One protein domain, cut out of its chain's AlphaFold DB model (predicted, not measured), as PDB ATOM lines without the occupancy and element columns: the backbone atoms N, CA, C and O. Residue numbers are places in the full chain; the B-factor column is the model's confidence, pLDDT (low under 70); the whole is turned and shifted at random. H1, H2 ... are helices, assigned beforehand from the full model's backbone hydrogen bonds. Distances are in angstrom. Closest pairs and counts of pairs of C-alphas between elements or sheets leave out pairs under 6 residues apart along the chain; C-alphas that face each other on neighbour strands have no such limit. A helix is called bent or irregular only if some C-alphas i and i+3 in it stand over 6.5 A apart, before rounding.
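Overview. This is residues 124 to 199 of the 941 residues of an uncharacterized protein of Rhizophagus irregularis (strain DAOM 181602 / DAOM 197198 / MUCL 43194) (UniProt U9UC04). Picture a long helix, H1, with a shorter helix, H2, folded back over it as a helical hairpin, and a third helix, H3, beside H2, meeting H1 near H1's first residues; the three centres make a triangle. Two loose parts stick out from this body: residues 140 to 146, where H1 ends and its link to H2 begins, with residues 148 to 153 of that link, and residues 167 to 173, in the loop between H2 and H3. The printed part has 76 residues with three named helices, H1, H2 and H3 in that order, and no named strand; its class is all helix. It is compact, with a radius of gyration of the C-alphas of 12.8 A, and spans 34 by 31 by 21 A.

Arrangement. Start with H1, residues 124 to 144, which has a kink of 34 degrees near residue 131. Go on to H2, residues 154 to 163: it touches H1, and the closest C-alphas, those of Ile 132 and Ile 159, are 6.2 A apart. H1 and H2 form a helical hairpin and run opposite ways at a steep tilt of 44 degrees. Next look at H3, residues 184 to 198, which touches H1 with residues 187 to 191 alone, meeting residues 124 to 125 of H1 alone. The closest C-alphas there are those of Tyr 124 and Ile 187, 7.4 A apart. H1 and H3 run the same way at a steep tilt of 35.1 degrees, only just past shallow. H2 and H3 are close but not clearly touching, with the C-alphas of Ser 158 and Leu 194 closest at 7.5 A; they run opposite ways at a shallow tilt of 32 degrees, only just short of steep. In H2 every O i to N i+4 pair is within hydrogen-bond range; in H1 it is 15 of 17 and in H3 9 of 11.

Along the chain. Find C-alpha 124 at (140.145, 192.062, 122.609); from there H1 runs 29.5 A to C-alpha 144 at (169.479, 188.864, 123.674). It is irregular, with C-alphas 126 and 129 7.4 A apart. H2 begins at C-alpha 154 and measures 14.2 A to C-alpha 163. H3 runs 21.7 A from C-alpha 184 to C-alpha 198 at (152.911, 197.801, 129.527), and is irregular too, with C-alphas 185 and 188 7.1 A apart.

Size, cuts and confidence. The two C-alphas farthest apart, those of Phe 145 and Ser 185, are 36.9 A apart. The printed part has no cut. The link from H1 to H2 is short, with 9 residues; the link from H2 to H3 is long, with 20, residues 164 to 183. The mean pLDDT of the printed part is 74.8, and residues 148 to 152 and 163 to 180 are under 70.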
ATOM      1  N   TYR A 124     138.910 192.588 122.022       84.06
ATOM      2  CA  TYR A 124     140.145 192.062 122.609       84.06
ATOM      3  C   TYR A 124     140.494 190.669 122.080       84.06
ATOM      4  O   TYR A 124     141.649 190.443 121.722       84.06
ATOM      5  N   ILE A 125     139.512 189.767 121.943       81.94
ATOM      6  CA  ILE A 125     139.726 188.423 121.374       81.94
ATOM      7  C   ILE A 125     140.311 188.505 119.963       81.94
ATOM      8  O   ILE A 125     141.281 187.809 119.663       81.94
ATOM      9  N   SER A 126     139.772 189.389 119.120       76.75
ATOM     10  CA  SER A 126     140.270 189.574 117.750       76.75
ATOM     11  C   SER A 126     141.739 190.031 117.697       76.75
ATOM     12  O   SER A 126     142.429 189.771 116.714       76.75
ATOM     13  N   ARG A 127     142.244 190.661 118.771       78.56
ATOM     14  CA  ARG A 127     143.620 191.180 118.884       78.56
ATOM     15  C   ARG A 127     144.589 190.244 119.615       78.56
ATOM     16  O   ARG A 127     145.784 190.532 119.629       78.56
ATOM     17  N   ILE A 128     144.124 189.138 120.205       81.69
ATOM     18  CA  ILE A 128     144.979 188.177 120.931       81.69
ATOM     19  C   ILE A 128     146.174 187.687 120.089       81.69
ATOM     20  O   ILE A 128     147.287 187.706 120.617       81.69
ATOM     21  N   PRO A 129     146.018 187.295 118.805       76.94
ATOM     22  CA  PRO A 129     147.148 186.812 118.006       76.94
ATOM     23  C   PRO A 129     148.286 187.833 117.884       76.94
ATOM     24  O   PRO A 129     149.451 187.480 118.048       76.94
ATOM     25  N   HIS A 130     147.936 189.105 117.679       81.94
ATOM     26  CA  HIS A 130     148.884 190.220 117.594       81.94
ATOM     27  C   HIS A 130     149.621 190.459 118.918       81.94
ATOM     28  O   HIS A 130     150.824 190.709 118.942       81.94
ATOM     29  N   TRP A 131     148.917 190.341 120.045       85.19
ATOM     30  CA  TRP A 131     149.532 190.454 121.367       85.19
ATOM     31  C   TRP A 131     150.484 189.297 121.681       85.19
ATOM     32  O   TRP A 131     151.539 189.533 122.259       85.19
ATOM     33  N   ILE A 132     150.165 188.068 121.267       82.56
ATOM     34  CA  ILE A 132     151.078 186.924 121.422       82.56
ATOM     35  C   ILE A 132     152.382 187.159 120.645       82.56
ATOM     36  O   ILE A 132     153.451 186.864 121.174       82.56
ATOM     37  N   GLU A 133     152.306 187.682 119.418       83.81
ATOM     38  CA  GLU A 133     153.486 188.024 118.609       83.81
ATOM     39  C   GLU A 133     154.364 189.054 119.328       83.81
ATOM     40  O   GLU A 133     155.523 188.763 119.617       83.81
ATOM     41  N   ARG A 134     153.784 190.188 119.743       88.50
ATOM     42  CA  ARG A 134     154.494 191.242 120.490       88.50
ATOM     43  C   ARG A 134     155.182 190.718 121.754       88.50
ATOM     44  O   ARG A 134     156.350 191.004 121.998       88.50
ATOM     45  N   LEU A 135     154.480 189.930 122.569       87.81
ATOM     46  CA  LEU A 135     155.047 189.403 123.813       87.81
ATOM     47  C   LEU A 135     156.190 188.403 123.555       87.81
ATOM     48  O   LEU A 135     157.141 188.371 124.332       87.81
ATOM     49  N   LYS A 136     156.141 187.637 122.455       85.88
ATOM     50  CA  LYS A 136     157.253 186.773 122.026       85.88
ATOM     51  C   LYS A 136     158.457 187.571 121.529       85.88
ATOM     52  O   LYS A 136     159.577 187.239 121.894       85.88
ATOM     53  N   GLU A 137     158.239 188.620 120.733       90.38
ATOM     54  CA  GLU A 137     159.320 189.518 120.294       90.38
ATOM     55  C   GLU A 137     160.038 190.120 121.513       90.38
ATOM     56  O   GLU A 137     161.266 190.082 121.599       90.38
ATOM     57  N   LEU A 138     159.275 190.580 122.515       89.44
ATOM     58  CA  LEU A 138     159.827 191.053 123.786       89.44
ATOM     59  C   LEU A 138     160.606 189.953 124.519       89.44
ATOM     60  O   LEU A 138     161.688 190.217 125.040       89.44
ATOM     61  N   GLU A 139     160.091 188.723 124.547       86.50
ATOM     62  CA  GLU A 139     160.781 187.588 125.157       86.50
ATOM     63  C   GLU A 139     162.158 187.330 124.521       86.50
ATOM     64  O   GLU A 139     163.137 187.138 125.247       86.50
ATOM     65  N   THR A 140     162.253 187.388 123.190       87.38
ATOM     66  CA  THR A 140     163.517 187.261 122.450       87.38
ATOM     67  C   THR A 140     164.480 188.397 122.781       87.38
ATOM     68  O   THR A 140     165.648 188.145 123.067       87.38
ATOM     69  N   VAL A 141     164.009 189.648 122.819       87.81
ATOM     70  CA  VAL A 141     164.861 190.797 123.172       87.81
ATOM     71  C   VAL A 141     165.417 190.666 124.591       87.81
ATOM     72  O   VAL A 141     166.608 190.881 124.806       87.81
ATOM     73  N   LEU A 142     164.598 190.247 125.559       85.81
ATOM     74  CA  LEU A 142     165.064 190.029 126.931       85.81
ATOM     75  C   LEU A 142     166.159 188.950 127.007       85.81
ATOM     76  O   LEU A 142     167.078 189.080 127.815       85.81
ATOM     77  N   GLN A 143     166.087 187.914 126.163       84.50
ATOM     78  CA  GLN A 143     167.136 186.894 126.047       84.50
ATOM     79  C   GLN A 143     168.420 187.456 125.420       84.50
ATOM     80  O   GLN A 143     169.499 187.217 125.955       84.50
ATOM     81  N   LEU A 144     168.321 188.252 124.349       84.38
ATOM     82  CA  LEU A 144     169.479 188.864 123.674       84.38
ATOM     83  C   LEU A 144     170.334 189.727 124.615       84.38
ATOM     84  O   LEU A 144     171.566 189.732 124.509       84.38
ATOM     85  N   PHE A 145     169.682 190.432 125.543       83.75
ATOM     86  CA  PHE A 145     170.320 191.304 126.532       83.75
ATOM     87  C   PHE A 145     170.518 190.648 127.911       83.75
ATOM     88  O   PHE A 145     170.916 191.327 128.851       83.75
ATOM     89  N   ASN A 146     170.279 189.335 128.050       80.81
ATOM     90  CA  ASN A 146     170.460 188.584 129.301       80.81
ATOM     91  C   ASN A 146     169.732 189.191 130.525       80.81
ATOM     92  O   ASN A 146     170.252 189.175 131.642       80.81
ATOM     93  N   ILE A 147     168.514 189.713 130.345       80.25
ATOM     94  CA  ILE A 147     167.746 190.331 131.438       80.25
ATOM     95  C   ILE A 147     167.224 189.259 132.407       80.25
ATOM     96  O   ILE A 147     166.583 188.283 132.003       80.25
ATOM     97  N   ALA A 148     167.469 189.448 133.708       68.31
ATOM     98  CA  ALA A 148     167.081 188.498 134.748       68.31
ATOM     99  C   ALA A 148     165.550 188.348 134.852       68.31
ATOM    100  O   ALA A 148     164.807 189.328 134.944       68.31
ATOM    101  N   ARG A 149     165.066 187.099 134.886       68.69
ATOM    102  CA  ARG A 149     163.647 186.790 135.114       68.69
ATOM    103  C   ARG A 149     163.381 186.608 136.607       68.69
ATOM    104  O   ARG A 149     163.968 185.741 137.251       68.69
ATOM    105  N   ASN A 150     162.482 187.421 137.159       63.88
ATOM    106  CA  ASN A 150     162.044 187.295 138.551       63.88
ATOM    107  C   ASN A 150     161.078 186.106 138.714       63.88
ATOM    108  O   ASN A 150     160.525 185.608 137.739       63.88
ATOM    109  N   LYS A 151     160.836 185.676 139.962       54.34
ATOM    110  CA  LYS A 151     159.845 184.625 140.280       54.34
ATOM    111  C   LYS A 151     158.408 184.972 139.846       54.34
ATOM    112  O   LYS A 151     157.651 184.046 139.597       54.34
ATOM    113  N   ASP A 152     158.088 186.260 139.707       58.16
ATOM    114  CA  ASP A 152     156.807 186.771 139.197       58.16
ATOM    115  C   ASP A 152     156.959 187.230 137.726       58.16
ATOM    116  O   ASP A 152     156.910 188.425 137.415       58.16
ATOM    117  N   ASP A 153     157.236 186.290 136.812       73.31
ATOM    118  CA  ASP A 153     157.382 186.555 135.368       73.31
ATOM    119  C   ASP A 153     156.006 186.727 134.704       73.31
ATOM    120  O   ASP A 153     155.481 185.832 134.033       73.31
ATOM    121  N   TRP A 154     155.428 187.917 134.886       84.19
ATOM    122  CA  TRP A 154     154.133 188.278 134.306       84.19
ATOM    123  C   TRP A 154     154.094 188.097 132.779       84.19
ATOM    124  O   TRP A 154     153.012 187.878 132.231       84.19
ATOM    125  N   LEU A 155     155.235 188.196 132.080       84.75
ATOM    126  CA  LEU A 155     155.313 188.071 130.624       84.75
ATOM    127  C   LEU A 155     155.032 186.629 130.204       84.75
ATOM    128  O   LEU A 155     154.154 186.390 129.371       84.75
ATOM    129  N   LYS A 156     155.720 185.671 130.829       80.75
ATOM    130  CA  LYS A 156     155.493 184.245 130.584       80.75
ATOM    131  C   LYS A 156     154.078 183.823 130.975       80.75
ATOM    132  O   LYS A 156     153.392 183.196 130.172       80.75
ATOM    133  N   GLU A 157     153.599 184.258 132.141       81.06
ATOM    134  CA  GLU A 157     152.222 183.995 132.584       81.06
ATOM    135  C   GLU A 157     151.174 184.558 131.610       81.06
ATOM    136  O   GLU A 157     150.151 183.918 131.352       81.06
ATOM    137  N   SER A 158     151.430 185.735 131.025       83.38
ATOM    138  CA  SER A 158     150.542 186.357 130.034       83.38
ATOM    139  C   SER A 158     150.545 185.606 128.702       83.38
ATOM    140  O   SER A 158     149.482 185.404 128.115       83.38
ATOM    141  N   ILE A 159     151.716 185.160 128.231       80.75
ATOM    142  CA  ILE A 159     151.843 184.346 127.013       80.75
ATOM    143  C   ILE A 159     151.121 183.003 127.191       80.75
ATOM    144  O   ILE A 159     150.343 182.613 126.317       80.75
ATOM    145  N   ASP A 160     151.335 182.327 128.321       77.19
ATOM    146  CA  ASP A 160     150.724 181.029 128.624       77.19
ATOM    147  C   ASP A 160     149.193 181.158 128.759       77.19
ATOM    148  O   ASP A 160     148.444 180.375 128.168       77.19
ATOM    149  N   SER A 161     148.709 182.218 129.418       77.62
ATOM    150  CA  SER A 161     147.270 182.513 129.541       77.62
ATOM    151  C   SER A 161     146.586 182.774 128.190       77.62
ATOM    152  O   SER A 161     145.426 182.403 127.995       77.62
ATOM    153  N   LEU A 162     147.283 183.404 127.238       76.69
ATOM    154  CA  LEU A 162     146.745 183.689 125.903       76.69
ATOM    155  C   LEU A 162     146.814 182.483 124.952       76.69
ATOM    156  O   LEU A 162     145.941 182.350 124.091       76.69
ATOM    157  N   LYS A 163     147.806 181.597 125.112       69.94
ATOM    158  CA  LYS A 163     147.959 180.366 124.312       69.94
ATOM    159  C   LYS A 163     147.061 179.207 124.779       69.94
ATOM    160  O   LYS A 163     146.744 178.341 123.964       69.94
ATOM    161  N   GLY A 164     146.625 179.196 126.043       64.62
ATOM    162  CA  GLY A 164     145.821 178.112 126.629       64.62
ATOM    163  C   GLY A 164     146.630 176.835 126.911       64.62
ATOM    164  O   GLY A 164     147.851 176.831 126.787       64.62
ATOM    165  N   ASP A 165     145.951 175.727 127.249       54.88
ATOM    166  CA  ASP A 165     146.544 174.440 127.691       54.88
ATOM    167  C   ASP A 165     147.340 173.674 126.603       54.88
ATOM    168  O   ASP A 165     147.576 172.466 126.712       54.88
ATOM    169  N   SER A 166     147.781 174.347 125.538       52.09
ATOM    170  CA  SER A 166     148.669 173.771 124.528       52.09
ATOM    171  C   SER A 166     150.093 173.660 125.080       52.09
ATOM    172  O   SER A 166     151.004 174.420 124.763       52.09
ATOM    173  N   LEU A 167     150.275 172.672 125.946       47.56
ATOM    174  CA  LEU A 167     151.575 172.155 126.325       47.56
ATOM    175  C   LEU A 167     152.166 171.382 125.130       47.56
ATOM    176  O   LEU A 167     151.659 170.317 124.782       47.56
ATOM    177  N   LYS A 168     153.299 171.890 124.615       47.78
ATOM    178  CA  LYS A 168     154.438 171.149 124.013       47.78
ATOM    179  C   LYS A 168     154.688 171.134 122.496       47.78
ATOM    180  O   LYS A 168     155.569 170.378 122.101       47.78
ATOM    181  N   ASP A 169     154.080 171.964 121.650       43.44
ATOM    182  CA  ASP A 169     154.515 171.980 120.239       43.44
ATOM    183  C   ASP A 169     154.549 173.383 119.613       43.44
ATOM    184  O   ASP A 169     153.523 173.954 119.250       43.44
ATOM    185  N   ASP A 170     155.755 173.945 119.472       47.09
ATOM    186  CA  ASP A 170     156.011 175.224 118.787       47.09
ATOM    187  C   ASP A 170     155.864 175.123 117.251       47.09
ATOM    188  O   ASP A 170     156.039 176.114 116.537       47.09
ATOM    189  N   SER A 171     155.521 173.946 116.717       45.84
ATOM    190  CA  SER A 171     155.491 173.690 115.272       45.84
ATOM    191  C   SER A 171     154.158 174.000 114.571       45.84
ATOM    192  O   SER A 171     154.119 174.063 113.340       45.84
ATOM    193  N   LEU A 172     153.069 174.282 115.299       44.72
ATOM    194  CA  LEU A 172     151.762 174.589 114.699       44.72
ATOM    195  C   LEU A 172     151.480 176.099 114.682       44.72
ATOM    196  O   LEU A 172     150.833 176.664 115.565       44.72
ATOM    197  N   LYS A 173     151.927 176.768 113.612       47.94
ATOM    198  CA  LYS A 173     151.370 178.069 113.211       47.94
ATOM    199  C   LYS A 173     149.889 177.882 112.860       47.94
ATOM    200  O   LYS A 173     149.577 177.384 111.785       47.94
ATOM    201  N   GLY A 174     149.000 178.332 113.742       53.16
ATOM    202  CA  GLY A 174     147.597 178.585 113.401       53.16
ATOM    203  C   GLY A 174     146.589 177.760 114.192       53.16
ATOM    204  O   GLY A 174     146.067 176.777 113.688       53.16
ATOM    205  N   ASP A 175     146.332 178.172 115.437       57.47
ATOM    206  CA  ASP A 175     144.994 178.566 115.920       57.47
ATOM    207  C   ASP A 175     144.991 178.700 117.452       57.47
ATOM    208  O   ASP A 175     144.358 177.933 118.181       57.47
ATOM    209  N   PHE A 176     145.698 179.716 117.964       59.56
ATOM    210  CA  PHE A 176     145.837 179.992 119.406       59.56
ATOM    211  C   PHE A 176     144.492 180.188 120.127       59.56
ATOM    212  O   PHE A 176     144.381 179.979 121.330       59.56
ATOM    213  N   LEU A 177     143.451 180.565 119.385       63.69
ATOM    214  CA  LEU A 177     142.121 180.809 119.928       63.69
ATOM    215  C   LEU A 177     141.321 179.518 120.163       63.69
ATOM    216  O   LEU A 177     140.480 179.500 121.055       63.69
ATOM    217  N   LYS A 178     141.579 178.430 119.419       63.19
ATOM    218  CA  LYS A 178     140.747 177.206 119.454       63.19
ATOM    219  C   LYS A 178     140.898 176.379 120.734       63.19
ATOM    220  O   LYS A 178     139.972 175.657 121.086       63.19
ATOM    221  N   ASN A 179     142.015 176.528 121.447       61.44
ATOM    222  CA  ASN A 179     142.320 175.784 122.677       61.44
ATOM    223  C   ASN A 179     142.340 176.673 123.934       61.44
ATOM    224  O   ASN A 179     142.750 176.225 125.006       61.44
ATOM    225  N   ASN A 180     141.905 177.933 123.825       69.88
ATOM    226  CA  ASN A 180     141.929 178.859 124.948       69.88
ATOM    227  C   ASN A 180     140.704 178.644 125.861       69.88
ATOM    228  O   ASN A 180     139.558 178.907 125.483       69.88
ATOM    229  N   SER A 181     140.966 178.150 127.076       70.88
ATOM    230  CA  SER A 181     139.957 177.783 128.075       70.88
ATOM    231  C   SER A 181     139.439 178.961 128.913       70.88
ATOM    232  O   SER A 181     138.525 178.776 129.726       70.88
ATOM    233  N   MET A 182     139.975 180.170 128.699       81.19
ATOM    234  CA  MET A 182     139.606 181.391 129.413       81.19
ATOM    235  C   MET A 182     138.147 181.765 129.149       81.19
ATOM    236  O   MET A 182     137.683 181.770 128.004       81.19
ATOM    237  N   LYS A 183     137.410 182.114 130.210       82.19
ATOM    238  CA  LYS A 183     136.031 182.596 130.070       82.19
ATOM    239  C   LYS A 183     136.028 184.014 129.513       82.19
ATOM    240  O   LYS A 183     136.814 184.853 129.957       82.19
ATOM    241  N   LEU A 184     135.075 184.323 128.634       81.25
ATOM    242  CA  LEU A 184     134.928 185.664 128.050       81.25
ATOM    243  C   LEU A 184     134.806 186.759 129.120       81.25
ATOM    244  O   LEU A 184     135.354 187.848 128.973       81.25
ATOM    245  N   SER A 185     134.148 186.453 130.240       77.19
ATOM    246  CA  SER A 185     133.995 187.371 131.374       77.19
ATOM    247  C   SER A 185     135.315 187.803 132.036       77.19
ATOM    248  O   SER A 185     135.327 188.839 132.705       77.19
ATOM    249  N   GLN A 186     136.417 187.070 131.831       81.69
ATOM    250  CA  GLN A 186     137.736 187.329 132.433       81.69
ATOM    251  C   GLN A 186     138.674 188.163 131.536       81.69
ATOM    252  O   GLN A 186     139.688 188.676 132.015       81.69
ATOM    253  N   ILE A 187     138.348 188.334 130.253       84.00
ATOM    254  CA  ILE A 187     139.236 188.955 129.252       84.00
ATOM    255  C   ILE A 187     139.506 190.426 129.563       84.00
ATOM    256  O   ILE A 187     140.649 190.868 129.522       84.00
ATOM    257  N   ILE A 188     138.468 191.174 129.939       83.19
ATOM    258  CA  ILE A 188     138.610 192.601 130.264       83.19
ATOM    259  C   ILE A 188     139.545 192.797 131.462       83.19
ATOM    260  O   ILE A 188     140.398 193.679 131.432       83.19
ATOM    261  N   SER A 189     139.426 191.964 132.502       82.56
ATOM    262  CA  SER A 189     140.324 192.039 133.663       82.56
ATOM    263  C   SER A 189     141.760 191.641 133.328       82.56
ATOM    264  O   SER A 189     142.687 192.208 133.898       82.56
ATOM    265  N   PHE A 190     141.953 190.700 132.400       85.94
ATOM    266  CA  PHE A 190     143.283 190.293 131.948       85.94
ATOM    267  C   PHE A 190     143.986 191.414 131.183       85.94
ATOM    268  O   PHE A 190     145.087 191.803 131.565       85.94
ATOM    269  N   PHE A 191     143.332 191.989 130.168       85.00
ATOM    270  CA  PHE A 191     143.918 193.086 129.394       85.00
ATOM    271  C   PHE A 191     144.139 194.337 130.246       85.00
ATOM    272  O   PHE A 191     145.185 194.957 130.124       85.00
ATOM    273  N   ALA A 192     143.258 194.637 131.208       83.94
ATOM    274  CA  ALA A 192     143.499 195.720 132.164       83.94
ATOM    275  C   ALA A 192     144.776 195.510 133.007       83.94
ATOM    276  O   ALA A 192     145.457 196.477 133.354       83.94
ATOM    277  N   ASN A 193     145.118 194.260 133.345       82.94
ATOM    278  CA  ASN A 193     146.349 193.943 134.072       82.94
ATOM    279  C   ASN A 193     147.582 193.968 133.150       82.94
ATOM    280  O   ASN A 193     148.635 194.470 133.542       82.94
ATOM    281  N   LEU A 194     147.437 193.488 131.912       84.44
ATOM    282  CA  LEU A 194     148.475 193.540 130.881       84.44
ATOM    283  C   LEU A 194     148.848 194.993 130.536       84.44
ATOM    284  O   LEU A 194     150.027 195.348 130.548       84.44
ATOM    285  N   ASP A 195     147.847 195.853 130.341       83.19
ATOM    286  CA  ASP A 195     148.019 197.283 130.062       83.19
ATOM    287  C   ASP A 195     148.744 197.996 131.214       83.19
ATOM    288  O   ASP A 195     149.592 198.859 130.989       83.19
ATOM    289  N   LYS A 196     148.492 197.593 132.468       83.88
ATOM    290  CA  LYS A 196     149.199 198.131 133.640       83.88
ATOM    291  C   LYS A 196     150.693 197.788 133.637       83.88
ATOM    292  O   LYS A 196     151.498 198.602 134.091       83.88
ATOM    293  N   ASN A 197     151.072 196.610 133.141       83.06
ATOM    294  CA  ASN A 197     152.477 196.208 133.022       83.06
ATOM    295  C   ASN A 197     153.178 196.878 131.828       83.06
ATOM    296  O   ASN A 197     154.382 197.118 131.887       83.06
ATOM    297  N   LEU A 198     152.419 197.238 130.789       84.38
ATOM    298  CA  LEU A 198     152.911 197.801 129.527       84.38
ATOM    299  C   LEU A 198     152.670 199.309 129.364       84.38
ATOM    300  O   LEU A 198     152.909 199.847 128.288       84.38
ATOM    301  N   TYR A 199     152.234 200.010 130.413       80.31
ATOM    302  CA  TYR A 199     151.782 201.408 130.334       80.31
ATOM    303  C   TYR A 199     152.793 202.403 129.726       80.31
ATOM    304  O   TYR A 199     152.383 203.437 129.209       80.31
TER     305      TYR A 199